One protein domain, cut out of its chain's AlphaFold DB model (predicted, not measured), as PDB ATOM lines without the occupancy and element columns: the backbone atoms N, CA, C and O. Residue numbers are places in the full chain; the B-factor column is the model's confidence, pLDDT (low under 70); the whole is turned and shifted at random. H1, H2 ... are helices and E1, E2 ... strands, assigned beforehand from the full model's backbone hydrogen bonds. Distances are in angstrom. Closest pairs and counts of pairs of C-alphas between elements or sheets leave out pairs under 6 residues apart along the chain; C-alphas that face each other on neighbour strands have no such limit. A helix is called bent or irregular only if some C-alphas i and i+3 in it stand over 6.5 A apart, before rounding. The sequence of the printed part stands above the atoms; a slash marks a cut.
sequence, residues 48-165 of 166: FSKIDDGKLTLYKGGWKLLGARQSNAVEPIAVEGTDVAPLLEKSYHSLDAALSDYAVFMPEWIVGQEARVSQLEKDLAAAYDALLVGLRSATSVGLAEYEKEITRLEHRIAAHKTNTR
ATOM      1  N   PHE A  48      12.209 -51.382  -6.351       89.00
ATOM      2  CA  PHE A  48      10.904 -50.784  -6.065       89.00
ATOM      3  C   PHE A  48      10.789 -49.415  -6.736       89.00
ATOM      4  O   PHE A  48      11.800 -48.747  -6.948       89.00
ATOM      5  N   SER A  49       9.567 -48.973  -7.020       90.12
ATOM      6  CA  SER A  49       9.322 -47.642  -7.578       90.12
ATOM      7  C   SER A  49       8.894 -46.644  -6.507       90.12
ATOM      8  O   SER A  49       8.284 -47.003  -5.493       90.12
ATOM      9  N   LYS A  50       9.233 -45.375  -6.727       90.31
ATOM     10  CA  LYS A  50       8.801 -44.227  -5.922       90.31
ATOM     11  C   LYS A  50       8.515 -43.028  -6.810       90.31
ATOM     12  O   LYS A  50       8.993 -42.973  -7.938       90.31
ATOM     13  N   ILE A  51       7.754 -42.077  -6.278       89.62
ATOM     14  CA  ILE A  51       7.604 -40.757  -6.881       89.62
ATOM     15  C   ILE A  51       8.553 -39.801  -6.168       89.62
ATOM     16  O   ILE A  51       8.409 -39.592  -4.965       89.62
ATOM     17  N   ASP A  52       9.457 -39.193  -6.927       87.12
ATOM     18  CA  ASP A  52      10.300 -38.085  -6.484       87.12
ATOM     19  C   ASP A  52      10.077 -36.912  -7.443       87.12
ATOM     20  O   ASP A  52      10.138 -37.089  -8.659       87.12
ATOM     21  N   ASP A  53       9.744 -35.733  -6.914       87.94
ATOM     22  CA  ASP A  53       9.460 -34.520  -7.700       87.94
ATOM     23  C   ASP A  53       8.456 -34.735  -8.854       87.94
ATOM     24  O   ASP A  53       8.636 -34.254  -9.973       87.94
ATOM     25  N   GLY A  54       7.396 -35.510  -8.598       87.81
ATOM     26  CA  GLY A  54       6.365 -35.827  -9.596       87.81
ATOM     27  C   GLY A  54       6.802 -36.832 -10.670       87.81
ATOM     28  O   GLY A  54       6.054 -37.078 -11.622       87.81
ATOM     29  N   LYS A  55       7.988 -37.436 -10.526       91.75
ATOM     30  CA  LYS A  55       8.521 -38.438 -11.447       91.75
ATOM     31  C   LYS A  55       8.569 -39.817 -10.813       91.75
ATOM     32  O   LYS A  55       9.117 -40.004  -9.729       91.75
ATOM     33  N   LEU A  56       8.037 -40.796 -11.529       91.75
ATOM     34  CA  LEU A  56       8.161 -42.202 -11.197       91.75
ATOM     35  C   LEU A  56       9.593 -42.668 -11.479       91.75
ATOM     36  O   LEU A  56      10.031 -42.715 -12.629       91.75
ATOM     37  N   THR A  57      10.294 -43.046 -10.417       92.56
ATOM     38  CA  THR A  57      11.698 -43.455 -10.430       92.56
ATOM     39  C   THR A  57      11.833 -44.873  -9.887       92.56
ATOM     40  O   THR A  57      11.277 -45.209  -8.838       92.56
ATOM     41  N   LEU A  58      12.593 -45.713 -10.595       91.81
ATOM     42  CA  LEU A  58      12.932 -47.060 -10.147       91.81
ATOM     43  C   LEU A  58      14.177 -47.013  -9.257       91.81
ATOM     44  O   LEU A  58      15.199 -46.440  -9.627       91.81
ATOM     45  N   TYR A  59      14.120 -47.664  -8.103       90.19
ATOM     46  CA  TYR A  59      15.232 -47.801  -7.167       90.19
ATOM     47  C   TYR A  59      15.721 -49.244  -7.106       90.19
ATOM     48  O   TYR A  59      14.957 -50.183  -7.326       90.19
ATOM     49  N   LYS A  60      17.007 -49.401  -6.786       87.25
ATOM     50  CA  LYS A  60      17.711 -50.658  -6.565       87.25
ATOM     51  C   LYS A  60      18.338 -50.691  -5.166       87.25
ATOM     52  O   LYS A  60      19.088 -49.790  -4.782       87.25
ATOM     53  N   GLY A  61      18.120 -51.800  -4.468       72.19
ATOM     54  CA  GLY A  61      18.720 -52.141  -3.184       72.19
ATOM     55  C   GLY A  61      18.053 -51.473  -1.981       72.19
ATOM     56  O   GLY A  61      17.410 -50.435  -2.098       72.19
ATOM     57  N   GLY A  62      18.264 -52.076  -0.807       64.12
ATOM     58  CA  GLY A  62      17.816 -51.552   0.484       64.12
ATOM     59  C   GLY A  62      16.313 -51.699   0.749       64.12
ATOM     60  O   GLY A  62      15.498 -51.892  -0.148       64.12
ATOM     61  N   TRP A  63      15.922 -51.592   2.019       60.78
ATOM     62  CA  TRP A  63      14.519 -51.327   2.353       60.78
ATOM     63  C   TRP A  63      14.143 -49.930   1.855       60.78
ATOM     64  O   TRP A  63      14.992 -49.038   1.857       60.78
ATOM     65  N   LYS A  64      12.863 -49.703   1.507       60.91
ATOM     66  CA  LYS A  64      12.332 -48.408   1.016       60.91
ATOM     67  C   LYS A  64      12.774 -47.187   1.854       60.91
ATOM     68  O   LYS A  64      12.661 -46.069   1.370       60.91
ATOM     69  N   LEU A  65      13.267 -47.361   3.081       58.09
ATOM     70  CA  LEU A  65      13.675 -46.294   3.999       58.09
ATOM     71  C   LEU A  65      15.197 -46.073   4.130       58.09
ATOM     72  O   LEU A  65      15.588 -45.034   4.651       58.09
ATOM     73  N   LEU A  66      16.067 -46.994   3.690       59.50
ATOM     74  CA  LEU A  66      17.519 -46.895   3.921       59.50
ATOM     75  C   LEU A  66      18.337 -47.456   2.749       59.50
ATOM     76  O   LEU A  66      18.168 -48.607   2.356       59.50
ATOM     77  N   GLY A  67      19.287 -46.658   2.248       64.69
ATOM     78  CA  GLY A  67      20.386 -47.132   1.395       64.69
ATOM     79  C   GLY A  67      20.034 -47.497  -0.050       64.69
ATOM     80  O   GLY A  67      20.887 -48.047  -0.746       64.69
ATOM     81  N   ALA A  68      18.821 -47.194  -0.511       77.56
ATOM     82  CA  ALA A  68      18.427 -47.433  -1.892       77.56
ATOM     83  C   ALA A  68      19.128 -46.467  -2.851       77.56
ATOM     84  O   ALA A  68      19.240 -45.270  -2.581       77.56
ATOM     85  N   ARG A  69      19.588 -46.989  -3.987       83.94
ATOM     86  CA  ARG A  69      20.159 -46.190  -5.075       83.94
ATOM     87  C   ARG A  69      19.174 -46.144  -6.223       83.94
ATOM     88  O   ARG A  69      18.494 -47.130  -6.480       83.94
ATOM     89  N   GLN A  70      19.112 -45.030  -6.931       87.12
ATOM     90  CA  GLN A  70      18.335 -44.968  -8.160       87.12
ATOM     91  C   GLN A  70      18.869 -45.999  -9.170       87.12
ATOM     92  O   GLN A  70      20.079 -46.161  -9.340       87.12
ATOM     93  N   SER A  71      17.955 -46.728  -9.801       86.94
ATOM     94  CA  SER A  71      18.255 -47.619 -10.911       86.94
ATOM     95  C   SER A  71      18.338 -46.802 -12.195       86.94
ATOM     96  O   SER A  71      17.432 -46.034 -12.497       86.94
ATOM     97  N   ASN A  72      19.390 -47.018 -12.983       86.81
ATOM     98  CA  ASN A  72      19.539 -46.404 -14.306       86.81
ATOM     99  C   ASN A  72      18.870 -47.233 -15.419       86.81
ATOM    100  O   ASN A  72      19.081 -46.962 -16.593       86.81
ATOM    101  N   ALA A  73      18.126 -48.287 -15.065       87.31
ATOM    102  CA  ALA A  73      17.490 -49.168 -16.043       87.31
ATOM    103  C   ALA A  73      16.265 -48.534 -16.723       87.31
ATOM    104  O   ALA A  73      15.912 -48.931 -17.828       87.31
ATOM    105  N   VAL A  74      15.617 -47.573 -16.057       88.00
ATOM    106  CA  VAL A  74      14.471 -46.828 -16.584       88.00
ATOM    107  C   VAL A  74      14.682 -45.357 -16.262       88.00
ATOM    108  O   VAL A  74      15.003 -45.014 -15.121       88.00
ATOM    109  N   GLU A  75      14.515 -44.493 -17.257       89.31
ATOM    110  CA  GLU A  75      14.552 -43.049 -17.036       89.31
ATOM    111  C   GLU A  75      13.358 -42.603 -16.175       89.31
ATOM    112  O   GLU A  75      12.267 -43.148 -16.330       89.31
ATOM    113  N   PRO A  76      13.520 -41.624 -15.265       91.38
ATOM    114  CA  PRO A  76      12.407 -41.101 -14.479       91.38
ATOM    115  C   PRO A  76      11.298 -40.510 -15.351       91.38
ATOM    116  O   PRO A  76      11.542 -39.618 -16.165       91.38
ATOM    117  N   ILE A  77      10.065 -40.956 -15.124       90.12
ATOM    118  CA  ILE A  77       8.915 -40.626 -15.975       90.12
ATOM    119  C   ILE A  77       8.011 -39.647 -15.248       90.12
ATOM    120  O   ILE A  77       7.632 -39.901 -14.111       90.12
ATOM    121  N   ALA A  78       7.635 -38.540 -15.886       89.25
ATOM    122  CA  ALA A  78       6.630 -37.639 -15.328       89.25
ATOM    123  C   ALA A  78       5.247 -38.310 -15.369       89.25
ATOM    124  O   ALA A  78       4.791 -38.728 -16.431       89.25
ATOM    125  N   VAL A  79       4.577 -38.417 -14.222       85.81
ATOM    126  CA  VAL A  79       3.337 -39.213 -14.080       85.81
ATOM    127  C   VAL A  79       2.118 -38.374 -13.699       85.81
ATOM    128  O   VAL A  79       1.151 -38.875 -13.133       85.81
ATOM    129  N   GLU A  80       2.150 -37.079 -14.019       80.88
ATOM    130  CA  GLU A  80       1.013 -36.179 -13.814       80.88
ATOM    131  C   GLU A  80      -0.259 -36.729 -14.477       80.88
ATOM    132  O   GLU A  80      -0.330 -36.853 -15.700       80.88
ATOM    133  N   GLY A  81      -1.272 -37.025 -13.658       73.56
ATOM    134  CA  GLY A  81      -2.578 -37.490 -14.130       73.56
ATOM    135  C   GLY A  81      -2.634 -38.959 -14.560       73.56
ATOM    136  O   GLY A  81      -3.637 -39.357 -15.145       73.56
ATOM    137  N   THR A  82      -1.607 -39.766 -14.278       82.06
ATOM    138  CA  THR A  82      -1.611 -41.214 -14.548       82.06
ATOM    139  C   THR A  82      -1.685 -42.006 -13.246       82.06
ATOM    140  O   THR A  82      -1.010 -41.665 -12.273       82.06
ATOM    141  N   ASP A  83      -2.479 -43.079 -13.222       84.00
ATOM    142  CA  ASP A  83      -2.490 -43.991 -12.081       84.00
ATOM    143  C   ASP A  83      -1.210 -44.832 -12.054       84.00
ATOM    144  O   ASP A  83      -0.968 -45.687 -12.904       84.00
ATOM    145  N   VAL A  84      -0.370 -44.562 -11.060       88.56
ATOM    146  CA  VAL A  84       0.878 -45.290 -10.805       88.56
ATOM    147  C   VAL A  84       0.817 -46.124  -9.532       88.56
ATOM    148  O   VAL A  84       1.813 -46.762  -9.183       88.56
ATOM    149  N   ALA A  85      -0.325 -46.152  -8.834       87.62
ATOM    150  CA  ALA A  85      -0.487 -46.934  -7.612       87.62
ATOM    151  C   ALA A  85      -0.060 -48.407  -7.788       87.62
ATOM    152  O   ALA A  85       0.714 -48.883  -6.949       87.62
ATOM    153  N   PRO A  86      -0.392 -49.096  -8.906       86.94
ATOM    154  CA  PRO A  86       0.024 -50.483  -9.110       86.94
ATOM    155  C   PRO A  86       1.545 -50.703  -9.094       86.94
ATOM    156  O   PRO A  86       2.005 -51.769  -8.688       86.94
ATOM    157  N   LEU A  87       2.336 -49.709  -9.519       87.81
ATOM    158  CA  LEU A  87       3.803 -49.783  -9.536       87.81
ATOM    159  C   LEU A  87       4.425 -49.425  -8.178       87.81
ATOM    160  O   LEU A  87       5.495 -49.924  -7.834       87.81
ATOM    161  N   LEU A  88       3.766 -48.573  -7.391       88.94
ATOM    162  CA  LEU A  88       4.264 -48.126  -6.083       88.94
ATOM    163  C   LEU A  88       4.030 -49.152  -4.968       88.94
ATOM    164  O   LEU A  88       4.821 -49.240  -4.016       88.94
ATOM    165  N   GLU A  89       2.952 -49.925  -5.078       86.69
ATOM    166  CA  GLU A  89       2.590 -50.972  -4.117       86.69
ATOM    167  C   GLU A  89       3.507 -52.192  -4.211       86.69
ATOM    168  O   GLU A  89       3.728 -52.888  -3.217       86.69
ATOM    169  N   LYS A  90       4.098 -52.418  -5.384       86.25
ATOM    170  CA  LYS A  90       4.931 -53.585  -5.647       86.25
ATOM    171  C   LYS A  90       6.390 -53.369  -5.263       86.25
ATOM    172  O   LYS A  90       6.918 -52.259  -5.148       86.25
ATOM    173  N   SER A  91       7.048 -54.494  -5.038       86.69
ATOM    174  CA  SER A  91       8.480 -54.582  -4.815       86.69
ATOM    175  C   SER A  91       8.977 -55.879  -5.436       86.69
ATOM    176  O   SER A  91       8.328 -56.913  -5.280       86.69
ATOM    177  N   TYR A  92      10.100 -55.830  -6.140       87.50
ATOM    178  CA  TYR A  92      10.552 -56.898  -7.022       87.50
ATOM    179  C   TYR A  92      11.875 -57.484  -6.538       87.50
ATOM    180  O   TYR A  92      12.745 -56.771  -6.034       87.50
ATOM    181  N   HIS A  93      12.040 -58.792  -6.722       85.56
ATOM    182  CA  HIS A  93      13.290 -59.499  -6.430       85.56
ATOM    183  C   HIS A  93      14.259 -59.524  -7.618       85.56
ATOM    184  O   HIS A  93      15.395 -59.945  -7.456       85.56
ATOM    185  N   SER A  94      13.830 -59.083  -8.803       87.31
ATOM    186  CA  SER A  94      14.675 -58.990  -9.992       87.31
ATOM    187  C   SER A  94      14.347 -57.738 -10.801       87.31
ATOM    188  O   SER A  94      13.232 -57.213 -10.736       87.31
ATOM    189  N   LEU A  95      15.328 -57.274 -11.578       88.81
ATOM    190  CA  LEU A  95      15.138 -56.152 -12.492       88.81
ATOM    191  C   LEU A  95      14.113 -56.502 -13.577       88.81
ATOM    192  O   LEU A  95      13.238 -55.694 -13.857       88.81
ATOM    193  N   ASP A  96      14.176 -57.712 -14.132       91.69
ATOM    194  CA  ASP A  96      13.284 -58.147 -15.213       91.69
ATOM    195  C   ASP A  96      11.810 -58.129 -14.793       91.69
ATOM    196  O   ASP A  96      10.952 -57.712 -15.566       91.69
ATOM    197  N   ALA A  97      11.509 -58.513 -13.546       90.62
ATOM    198  CA  ALA A  97      10.149 -58.451 -13.019       90.62
ATOM    199  C   ALA A  97       9.659 -57.001 -12.875       90.62
ATOM    200  O   ALA A  97       8.512 -56.710 -13.213       90.62
ATOM    201  N   ALA A  98      10.531 -56.087 -12.434       91.25
ATOM    202  CA  ALA A  98      10.209 -54.663 -12.392       91.25
ATOM    203  C   ALA A  98       9.964 -54.114 -13.807       91.25
ATOM    204  O   ALA A  98       8.952 -53.467 -14.055       91.25
ATOM    205  N   LEU A  99      10.851 -54.422 -14.759       92.75
ATOM    206  CA  LEU A  99      10.732 -53.979 -16.149       92.75
ATOM    207  C   LEU A  99       9.490 -54.544 -16.847       92.75
ATOM    208  O   LEU A  99       8.891 -53.847 -17.659       92.75
ATOM    209  N   SER A 100       9.071 -55.765 -16.509       93.56
ATOM    210  CA  SER A 100       7.843 -56.362 -17.042       93.56
ATOM    211  C   SER A 100       6.604 -55.543 -16.681       93.56
ATOM    212  O   SER A 100       5.752 -55.316 -17.535       93.56
ATOM    213  N   ASP A 101       6.499 -55.067 -15.442       92.06
ATOM    214  CA  ASP A 101       5.369 -54.231 -15.027       92.06
ATOM    215  C   ASP A 101       5.433 -52.832 -15.656       92.06
ATOM    216  O   ASP A 101       4.406 -52.287 -16.064       92.06
ATOM    217  N   TYR A 102       6.637 -52.273 -15.825       90.88
ATOM    218  CA  TYR A 102       6.823 -51.049 -16.608       90.88
ATOM    219  C   TYR A 102       6.389 -51.238 -18.066       90.88
ATOM    220  O   TYR A 102       5.754 -50.348 -18.622       90.88
ATOM    221  N   ALA A 103       6.677 -52.386 -18.680       92.19
ATOM    222  CA  ALA A 103       6.266 -52.687 -20.051       92.19
ATOM    223  C   ALA A 103       4.739 -52.779 -20.207       92.19
ATOM    224  O   ALA A 103       4.223 -52.469 -21.277       92.19
ATOM    225  N   VAL A 104       4.016 -53.160 -19.148       92.06
ATOM    226  CA  VAL A 104       2.545 -53.138 -19.120       92.06
ATOM    227  C   VAL A 104       2.010 -51.717 -18.923       92.06
ATOM    228  O   VAL A 104       1.024 -51.348 -19.551       92.06
ATOM    229  N   PHE A 105       2.668 -50.908 -18.091       91.19
ATOM    230  CA  PHE A 105       2.261 -49.528 -17.800       91.19
ATOM    231  C   PHE A 105       2.572 -48.539 -18.942       91.19
ATOM    232  O   PHE A 105       1.779 -47.636 -19.211       91.19
ATOM    233  N   MET A 106       3.707 -48.701 -19.636       91.06
ATOM    234  CA  MET A 106       4.190 -47.752 -20.651       91.06
ATOM    235  C   MET A 106       3.167 -47.435 -21.752       91.06
ATOM    236  O   MET A 106       2.984 -46.253 -22.033       91.06
ATOM    237  N   PRO A 107       2.495 -48.413 -22.392       91.75
ATOM    238  CA  PRO A 107       1.585 -48.118 -23.496       91.75
ATOM    239  C   PRO A 107       0.422 -47.209 -23.090       91.75
ATOM    240  O   PRO A 107       0.103 -46.268 -23.812       91.75
ATOM    241  N   GLU A 108      -0.182 -47.450 -21.924       89.44
ATOM    242  CA  GLU A 108      -1.280 -46.620 -21.417       89.44
ATOM    243  C   GLU A 108      -0.796 -45.205 -21.089       89.44
ATOM    244  O   GLU A 108      -1.434 -44.222 -21.471       89.44
ATOM    245  N   TRP A 109       0.374 -45.091 -20.453       90.12
ATOM    246  CA  TRP A 109       0.984 -43.795 -20.177       90.12
ATOM    247  C   TRP A 109       1.291 -43.016 -21.467       90.12
ATOM    248  O   TRP A 109       0.975 -41.829 -21.536       90.12
ATOM    249  N   ILE A 110       1.836 -43.672 -22.502       90.94
ATOM    250  CA  ILE A 110       2.132 -43.050 -23.804       90.94
ATOM    251  C   ILE A 110       0.850 -42.505 -24.438       90.94
ATOM    252  O   ILE A 110       0.808 -41.329 -24.788       90.94
ATOM    253  N   VAL A 111      -0.211 -43.314 -24.516       90.94
ATOM    254  CA  VAL A 111      -1.507 -42.879 -25.066       90.94
ATOM    255  C   VAL A 111      -2.071 -41.693 -24.276       90.94
ATOM    256  O   VAL A 111      -2.586 -40.736 -24.858       90.94
ATOM    257  N   GLY A 112      -1.934 -41.711 -22.946       88.81
ATOM    258  CA  GLY A 112      -2.314 -40.588 -22.092       88.81
ATOM    259  C   GLY A 112      -1.528 -39.308 -22.399       88.81
ATOM    260  O   GLY A 112      -2.118 -38.228 -22.483       88.81
ATOM    261  N   GLN A 113      -0.212 -39.411 -22.617       89.50
ATOM    262  CA  GLN A 113       0.612 -38.262 -22.998       89.50
ATOM    263  C   GLN A 113       0.290 -37.757 -24.406       89.50
ATOM    264  O   GLN A 113       0.213 -36.547 -24.595       89.50
ATOM    265  N   GLU A 114       0.037 -38.636 -25.374       90.75
ATOM    266  CA  GLU A 114      -0.395 -38.239 -26.721       90.75
ATOM    267  C   GLU A 114      -1.714 -37.455 -26.677       90.75
ATOM    268  O   GLU A 114      -1.833 -36.385 -27.281       90.75
ATOM    269  N   ALA A 115      -2.687 -37.928 -25.891       89.19
ATOM    270  CA  ALA A 115      -3.947 -37.220 -25.686       89.19
ATOM    271  C   ALA A 115      -3.732 -35.846 -25.029       89.19
ATOM    272  O   ALA A 115      -4.325 -34.851 -25.455       89.19
ATOM    273  N   ARG A 116      -2.849 -35.769 -24.023       89.75
ATOM    274  CA  ARG A 116      -2.481 -34.509 -23.361       89.75
ATOM    275  C   ARG A 116      -1.802 -33.539 -24.326       89.75
ATOM    276  O   ARG A 116      -2.156 -32.365 -24.327       89.75
ATOM    277  N   VAL A 117      -0.863 -34.009 -25.148       90.62
ATOM    278  CA  VAL A 117      -0.198 -33.194 -26.177       90.62
ATOM    279  C   VAL A 117      -1.234 -32.644 -27.152       90.62
ATOM    280  O   VAL A 117      -1.289 -31.434 -27.347       90.62
ATOM    281  N   SER A 118      -2.130 -33.491 -27.667       89.38
ATOM    282  CA  SER A 118      -3.197 -33.048 -28.571       89.38
ATOM    283  C   SER A 118      -4.120 -32.003 -27.932       89.38
ATOM    284  O   SER A 118      -4.554 -31.059 -28.596       89.38
ATOM    285  N   GLN A 119      -4.423 -32.134 -26.636       91.69
ATOM    286  CA  GLN A 119      -5.212 -31.131 -25.922       91.69
ATOM    287  C   GLN A 119      -4.444 -29.814 -25.756       91.69
ATOM    288  O   GLN A 119      -4.994 -28.755 -26.050       91.69
ATOM    289  N   LEU A 120      -3.171 -29.868 -25.359       92.25
ATOM    290  CA  LEU A 120      -2.329 -28.679 -25.216       92.25
ATOM    291  C   LEU A 120      -2.139 -27.940 -26.545       92.25
ATOM    292  O   LEU A 120      -2.112 -26.713 -26.556       92.25
ATOM    293  N   GLU A 121      -2.057 -28.654 -27.667       90.44
ATOM    294  CA  GLU A 121      -2.021 -28.045 -29.001       90.44
ATOM    295  C   GLU A 121      -3.312 -27.277 -29.321       90.44
ATOM    296  O   GLU A 121      -3.256 -26.166 -29.854       90.44
ATOM    297  N   LYS A 122      -4.479 -27.828 -28.957       89.94
ATOM    298  CA  LYS A 122      -5.772 -27.139 -29.111       89.94
ATOM    299  C   LYS A 122      -5.863 -25.908 -28.215       89.94
ATOM    300  O   LYS A 122      -6.269 -24.847 -28.687       89.94
ATOM    301  N   ASP A 123      -5.458 -26.037 -26.956       92.81
ATOM    302  CA  ASP A 123      -5.479 -24.937 -25.989       92.81
ATOM    303  C   ASP A 123      -4.524 -23.814 -26.417       92.81
ATOM    304  O   ASP A 123      -4.868 -22.633 -26.348       92.81
ATOM    305  N   LEU A 124      -3.348 -24.170 -26.942       90.94
ATOM    306  CA  LEU A 124      -2.389 -23.221 -27.502       90.94
ATOM    307  C   LEU A 124      -2.961 -22.490 -28.724       90.94
ATOM    308  O   LEU A 124      -2.813 -21.271 -28.829       90.94
ATOM    309  N   ALA A 125      -3.632 -23.204 -29.634       89.06
ATOM    310  CA  ALA A 125      -4.299 -22.588 -30.780       89.06
ATOM    311  C   ALA A 125      -5.390 -21.600 -30.333       89.06
ATOM    312  O   ALA A 125      -5.418 -20.464 -30.807       89.06
ATOM    313  N   ALA A 126      -6.223 -21.989 -29.364       90.62
ATOM    314  CA  ALA A 126      -7.256 -21.120 -28.804       90.62
ATOM    315  C   ALA A 126      -6.667 -19.874 -28.116       90.62
ATOM    316  O   ALA A 126      -7.182 -18.768 -28.287       90.62
ATOM    317  N   ALA A 127      -5.562 -20.026 -27.379       93.69
ATOM    318  CA  ALA A 127      -4.865 -18.908 -26.743       93.69
ATOM    319  C   ALA A 127      -4.302 -17.916 -27.775       93.69
ATOM    320  O   ALA A 127      -4.392 -16.701 -27.584       93.69
ATOM    321  N   TYR A 128      -3.757 -18.420 -28.887       91.94
ATOM    322  CA  TYR A 128      -3.299 -17.579 -29.990       91.94
ATOM    323  C   TYR A 128      -4.442 -16.807 -30.654       91.94
ATOM    324  O   TYR A 128      -4.301 -15.603 -30.884       91.94
ATOM    325  N   ASP A 129      -5.573 -17.463 -30.918       91.69
ATOM    326  CA  ASP A 129      -6.747 -16.813 -31.506       91.69
ATOM    327  C   ASP A 129      -7.312 -15.729 -30.574       91.69
ATOM    328  O   ASP A 129      -7.587 -14.610 -31.015       91.69
ATOM    329  N   ALA A 130      -7.405 -16.010 -29.270       94.38
ATOM    330  CA  ALA A 130      -7.838 -15.032 -28.273       94.38
ATOM    331  C   ALA A 130      -6.909 -13.807 -28.223       94.38
ATOM    332  O   ALA A 130      -7.382 -12.668 -28.176       94.38
ATOM    333  N   LEU A 131      -5.590 -14.023 -28.288       94.94
ATOM    334  CA  LEU A 131      -4.615 -12.935 -28.326       94.94
ATOM    335  C   LEU A 131      -4.751 -12.096 -29.605       94.94
ATOM    336  O   LEU A 131      -4.734 -10.870 -29.523       94.94
ATOM    337  N   LEU A 132      -4.946 -12.724 -30.769       94.31
ATOM    338  CA  LEU A 132      -5.197 -12.000 -32.022       94.31
ATOM    339  C   LEU A 132      -6.460 -11.141 -31.947       94.31
ATOM    340  O   LEU A 132      -6.444  -9.996 -32.394       94.31
ATOM    341  N   VAL A 133      -7.545 -11.666 -31.373       95.19
ATOM    342  CA  VAL A 133      -8.782 -10.901 -31.167       95.19
ATOM    343  C   VAL A 133      -8.533  -9.709 -30.245       95.19
ATOM    344  O   VAL A 133      -8.966  -8.601 -30.564       95.19
ATOM    345  N   GLY A 134      -7.804  -9.907 -29.145       94.94
ATOM    346  CA  GLY A 134      -7.429  -8.830 -28.228       94.94
ATOM    347  C   GLY A 134      -6.609  -7.737 -28.917       94.94
ATOM    348  O   GLY A 134      -6.946  -6.560 -28.807       94.94
ATOM    349  N   LEU A 135      -5.594  -8.120 -29.696       94.38
ATOM    350  CA  LEU A 135      -4.755  -7.179 -30.441       94.38
ATOM    351  C   LEU A 135      -5.549  -6.420 -31.515       94.38
ATOM    352  O   LEU A 135      -5.443  -5.203 -31.602       94.38
ATOM    353  N   ARG A 136      -6.406  -7.101 -32.284       93.69
ATOM    354  CA  ARG A 136      -7.284  -6.455 -33.282       93.69
ATOM    355  C   ARG A 136      -8.321  -5.532 -32.641       93.69
ATOM    356  O   ARG A 136      -8.703  -4.518 -33.216       93.69
ATOM    357  N   SER A 137      -8.788  -5.876 -31.444       95.56
ATOM    358  CA  SER A 137      -9.676  -5.005 -30.668       95.56
ATOM    359  C   SER A 137      -8.931  -3.771 -30.156       95.56
ATOM    360  O   SER A 137      -9.493  -2.684 -30.150       95.56
ATOM    361  N   ALA A 138      -7.658  -3.911 -29.774       94.38
ATOM    362  CA  ALA A 138      -6.811  -2.783 -29.401       94.38
ATOM    363  C   ALA A 138      -6.562  -1.839 -30.592       94.38
ATOM    364  O   ALA A 138      -6.695  -0.621 -30.452       94.38
ATOM    365  N   THR A 139      -6.277  -2.375 -31.783       94.25
ATOM    366  CA  THR A 139      -6.076  -1.542 -32.980       94.25
ATOM    367  C   THR A 139      -7.361  -0.834 -33.413       94.25
ATOM    368  O   THR A 139      -7.307   0.339 -33.786       94.25
ATOM    369  N   SER A 140      -8.533  -1.471 -33.282       92.94
ATOM    370  CA  SER A 140      -9.821  -0.850 -33.637       92.94
ATOM    371  C   SER A 140     -10.215   0.331 -32.742       92.94
ATOM    372  O   SER A 140     -10.929   1.224 -33.199       92.94
ATOM    373  N   VAL A 141      -9.711   0.387 -31.504       95.12
ATOM    374  CA  VAL A 141      -9.895   1.532 -30.591       95.12
ATOM    375  C   VAL A 141      -8.776   2.579 -30.691       95.12
ATOM    376  O   VAL A 141      -8.739   3.513 -29.893       95.12
ATOM    377  N   GLY A 142      -7.887   2.457 -31.682       92.88
ATOM    378  CA  GLY A 142      -6.882   3.468 -32.023       92.88
ATOM    379  C   GLY A 142      -5.456   3.181 -31.547       92.88
ATOM    380  O   GLY A 142      -4.587   4.028 -31.747       92.88
ATOM    381  N   LEU A 143      -5.182   2.009 -30.962       93.75
ATOM    382  CA  LEU A 143      -3.831   1.604 -30.541       93.75
ATOM    383  C   LEU A 143      -3.079   0.957 -31.714       93.75
ATOM    384  O   LEU A 143      -2.881  -0.259 -31.766       93.75
ATOM    385  N   ALA A 144      -2.720   1.777 -32.704       89.38
ATOM    386  CA  ALA A 144      -2.113   1.339 -33.964       89.38
ATOM    387  C   ALA A 144      -0.724   0.696 -33.799       89.38
ATOM    388  O   ALA A 144      -0.258  -0.007 -34.698       89.38
ATOM    389  N   GLU A 145      -0.054   0.907 -32.663       90.44
ATOM    390  CA  GLU A 145       1.220   0.266 -32.351       90.44
ATOM    391  C   GLU A 145       1.139  -1.265 -32.409       90.44
ATOM    392  O   GLU A 145       2.100  -1.867 -32.877       90.44
ATOM    393  N   TYR A 146      -0.014  -1.862 -32.067       92.06
ATOM    394  CA  TYR A 146      -0.225  -3.314 -32.016       92.06
ATOM    395  C   TYR A 146      -0.366  -4.002 -33.385       92.06
ATOM    396  O   TYR A 146      -0.390  -5.233 -33.458       92.06
ATOM    397  N   GLU A 147      -0.431  -3.254 -34.489       91.31
ATOM    398  CA  GLU A 147      -0.527  -3.823 -35.844       91.31
ATOM    399  C   GLU A 147       0.710  -4.679 -36.192       91.31
ATOM    400  O   GLU A 147       0.630  -5.722 -36.858       91.31
ATOM    401  N   LYS A 148       1.882  -4.273 -35.682       91.31
ATOM    402  CA  LYS A 148       3.136  -5.019 -35.851       91.31
ATOM    403  C   LYS A 148       3.105  -6.334 -35.074       91.31
ATOM    404  O   LYS A 148       3.575  -7.359 -35.574       91.31
ATOM    405  N   GLU A 149       2.538  -6.323 -33.874       91.38
ATOM    406  CA  GLU A 149       2.367  -7.487 -33.010       91.38
ATOM    407  C   GLU A 149       1.392  -8.492 -33.626       91.38
ATOM    408  O   GLU A 149       1.685  -9.687 -33.588       91.38
ATOM    409  N   ILE A 150       0.306  -8.028 -34.260       91.19
ATOM    410  CA  ILE A 150      -0.616  -8.881 -35.032       91.19
ATOM    411  C   ILE A 150       0.155  -9.610 -36.133       91.19
ATOM    412  O   ILE A 150       0.163 -10.840 -36.163       91.19
ATOM    413  N   THR A 151       0.880  -8.867 -36.976       91.94
ATOM    414  CA  THR A 151       1.640  -9.448 -38.098       91.94
ATOM    415  C   THR A 151       2.680 -10.467 -37.608       91.94
ATOM    416  O   THR A 151       2.829 -11.558 -38.163       91.94
ATOM    417  N   ARG A 152       3.393 -10.146 -36.520       91.81
ATOM    418  CA  ARG A 152       4.376 -11.052 -35.906       91.81
ATOM    419  C   ARG A 152       3.719 -12.321 -35.363       91.81
ATOM    420  O   ARG A 152       4.301 -13.403 -35.472       91.81
ATOM    421  N   LEU A 153       2.543 -12.197 -34.752       92.06
ATOM    422  CA  LEU A 153       1.816 -13.322 -34.178       92.06
ATOM    423  C   LEU A 153       1.259 -14.244 -35.264       92.06
ATOM    424  O   LEU A 153       1.432 -15.456 -35.168       92.06
ATOM    425  N   GLU A 154       0.694 -13.686 -36.333       91.94
ATOM    426  CA  GLU A 154       0.224 -14.445 -37.497       91.94
ATOM    427  C   GLU A 154       1.356 -15.264 -38.132       91.94
ATOM    428  O   GLU A 154       1.181 -16.455 -38.400       91.94
ATOM    429  N   HIS A 155       2.553 -14.682 -38.271       90.44
ATOM    430  CA  HIS A 155       3.725 -15.414 -38.759       90.44
ATOM    431  C   HIS A 155       4.131 -16.564 -37.820       90.44
ATOM    432  O   HIS A 155       4.480 -17.653 -38.280       90.44
ATOM    433  N   ARG A 156       4.081 -16.359 -36.495       87.88
ATOM    434  CA  ARG A 156       4.372 -17.425 -35.516       87.88
ATOM    435  C   ARG A 156       3.353 -18.559 -35.587       87.88
ATOM    436  O   ARG A 156       3.753 -19.719 -35.543       87.88
ATOM    437  N   ILE A 157       2.067 -18.239 -35.732       87.94
ATOM    438  CA  ILE A 157       0.997 -19.233 -35.887       87.94
ATOM    439  C   ILE A 157       1.190 -20.019 -37.188       87.94
ATOM    440  O   ILE A 157       1.079 -21.245 -37.182       87.94
ATOM    441  N   ALA A 158       1.513 -19.339 -38.292       86.88
ATOM    442  CA  ALA A 158       1.775 -19.984 -39.577       86.88
ATOM    443  C   ALA A 158       2.965 -20.955 -39.492       86.88
ATOM    444  O   ALA A 158       2.826 -22.115 -39.878       86.88
ATOM    445  N   ALA A 159       4.085 -20.517 -38.909       85.38
ATOM    446  CA  ALA A 159       5.268 -21.354 -38.700       85.38
ATOM    447  C   ALA A 159       4.986 -22.560 -37.785       85.38
ATOM    448  O   ALA A 159       5.499 -23.658 -38.003       85.38
ATOM    449  N   HIS A 160       4.142 -22.379 -36.766       80.94
ATOM    450  CA  HIS A 160       3.758 -23.471 -35.878       80.94
ATOM    451  C   HIS A 160       2.909 -24.522 -36.607       80.94
ATOM    452  O   HIS A 160       3.202 -25.710 -36.496       80.94
ATOM    453  N   LYS A 161       1.935 -24.090 -37.423       79.62
ATOM    454  CA  LYS A 161       1.076 -24.966 -38.241       79.62
ATOM    455  C   LYS A 161       1.840 -25.743 -39.315       79.62
ATOM    456  O   LYS A 161       1.435 -26.847 -39.664       79.62
ATOM    457  N   THR A 162       2.909 -25.175 -39.874       78.50
ATOM    458  CA  THR A 162       3.756 -25.893 -40.838       78.50
ATOM    459  C   THR A 162       4.588 -26.982 -40.170       78.50
ATOM    460  O   THR A 162       4.732 -28.051 -40.753       78.50
ATOM    461  N   ASN A 163       5.070 -26.749 -38.947       68.69
ATOM    462  CA  ASN A 163       5.869 -27.729 -38.208       68.69
ATOM    463  C   ASN A 163       5.041 -28.890 -37.637       68.69
ATOM    464  O   ASN A 163       5.575 -29.977 -37.492       68.69
ATOM    465  N   THR A 164       3.756 -28.689 -37.332       63.50
ATOM    466  CA  THR A 164       2.861 -29.754 -36.820       63.50
ATOM    467  C   THR A 164       2.263 -30.648 -37.916       63.50
ATOM    468  O   THR A 164       1.567 -31.607 -37.606       63.50
ATOM    469  N   ARG A 165       2.485 -30.343 -39.205       57.72
ATOM    470  CA  ARG A 165       1.996 -31.144 -40.349       57.72
ATOM    471  C   ARG A 165       3.041 -32.100 -40.942       57.72
ATOM    472  O   ARG A 165       2.708 -32.804 -41.895       57.72
TER     473      ARG A 165
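What this domain is: This is residues 48 to 165 of the 166 residues of an uncharacterized protein of Olavius algarvensis associated proteobacterium Delta 3 (UniProt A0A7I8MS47). Picture a long helical hairpin with a small head: the head holds the two-stranded hairpin E1 and E2, the winding stretch 61 to 84, H1 and the short arm H2a. From it the long arm H2b runs away and makes most of the length, and H3 folds back along its far part. The printed part has 118 residues, with E1, E2, H1, H2 and H3 along the chain; the sheet E1 - E2 is antiparallel and the class is mostly helix. The whole is extended, with a radius of gyration of the C-alphas of 22.9 A and spans of 70 by 29 by 21 A.

How they stand to each other: Look first at E1, residues 48 to 52, and E2, residues 55 to 60, an antiparallel hairpin at 141 degrees; N 50 and O 57 are within hydrogen-bond range at 2.9 A, N 57 and O 50 at 2.8 A. Residues 77 to 78 pair antiparallel with 55 to 56, and 69 to 70 with 59 to 60. In H1, residues 85 to 89, C-alpha 88 is 5.3 A from C-alpha 49 of E1, their closest pair. H2, residues 95 to 140, was assigned as one helix by its hydrogen bonds but is bent: C-alphas 104 and 107 are 6.7 A apart, and its arms H2a, residues 95 to 104, and H2b, residues 107 to 140, stand at a steep tilt of 52 degrees. H1 and H2a are close but not clearly touching, closest at the C-alphas of Leu 87 and Asp 101, 7.2 A; E2 and H2a are near each other. H3, residues 144 to 163, is only just irregular, with C-alphas 145 and 148 6.6 A apart. H2b, with residues 128 to 139 alone, touches H3 in a helical hairpin, opposite ways at a shallow tilt of 24 degrees; the closest C-alphas are those of Leu 135 and Tyr 146, 6.2 A. H3 is apart from E1, E2, H1 and H2a. Every O i to N i+4 pair is within hydrogen-bond range in H1, H2a and H2b; in H3, 14 of 16 are.

Where its parts are: Find C-alpha 48 at (10.904, -50.784, -6.065), where E1 begins. H2b runs 49.7 A from C-alpha 107 at (1.585, -48.118, -23.496) to C-alpha 140; H3 runs 30.4 A to C-alpha 163 at (5.869, -27.729, -38.208). E2 is 16.1 A long.

The domain as a whole: The C-alphas of His 93 and Gly 142 are the two farthest apart, 70.9 A. The printed part has no cut; the link from E2 to H1 is long, with 24 residues. Mean pLDDT of the printed part is 87.4; residues 62 to 67 and 163 to 165 are under 70.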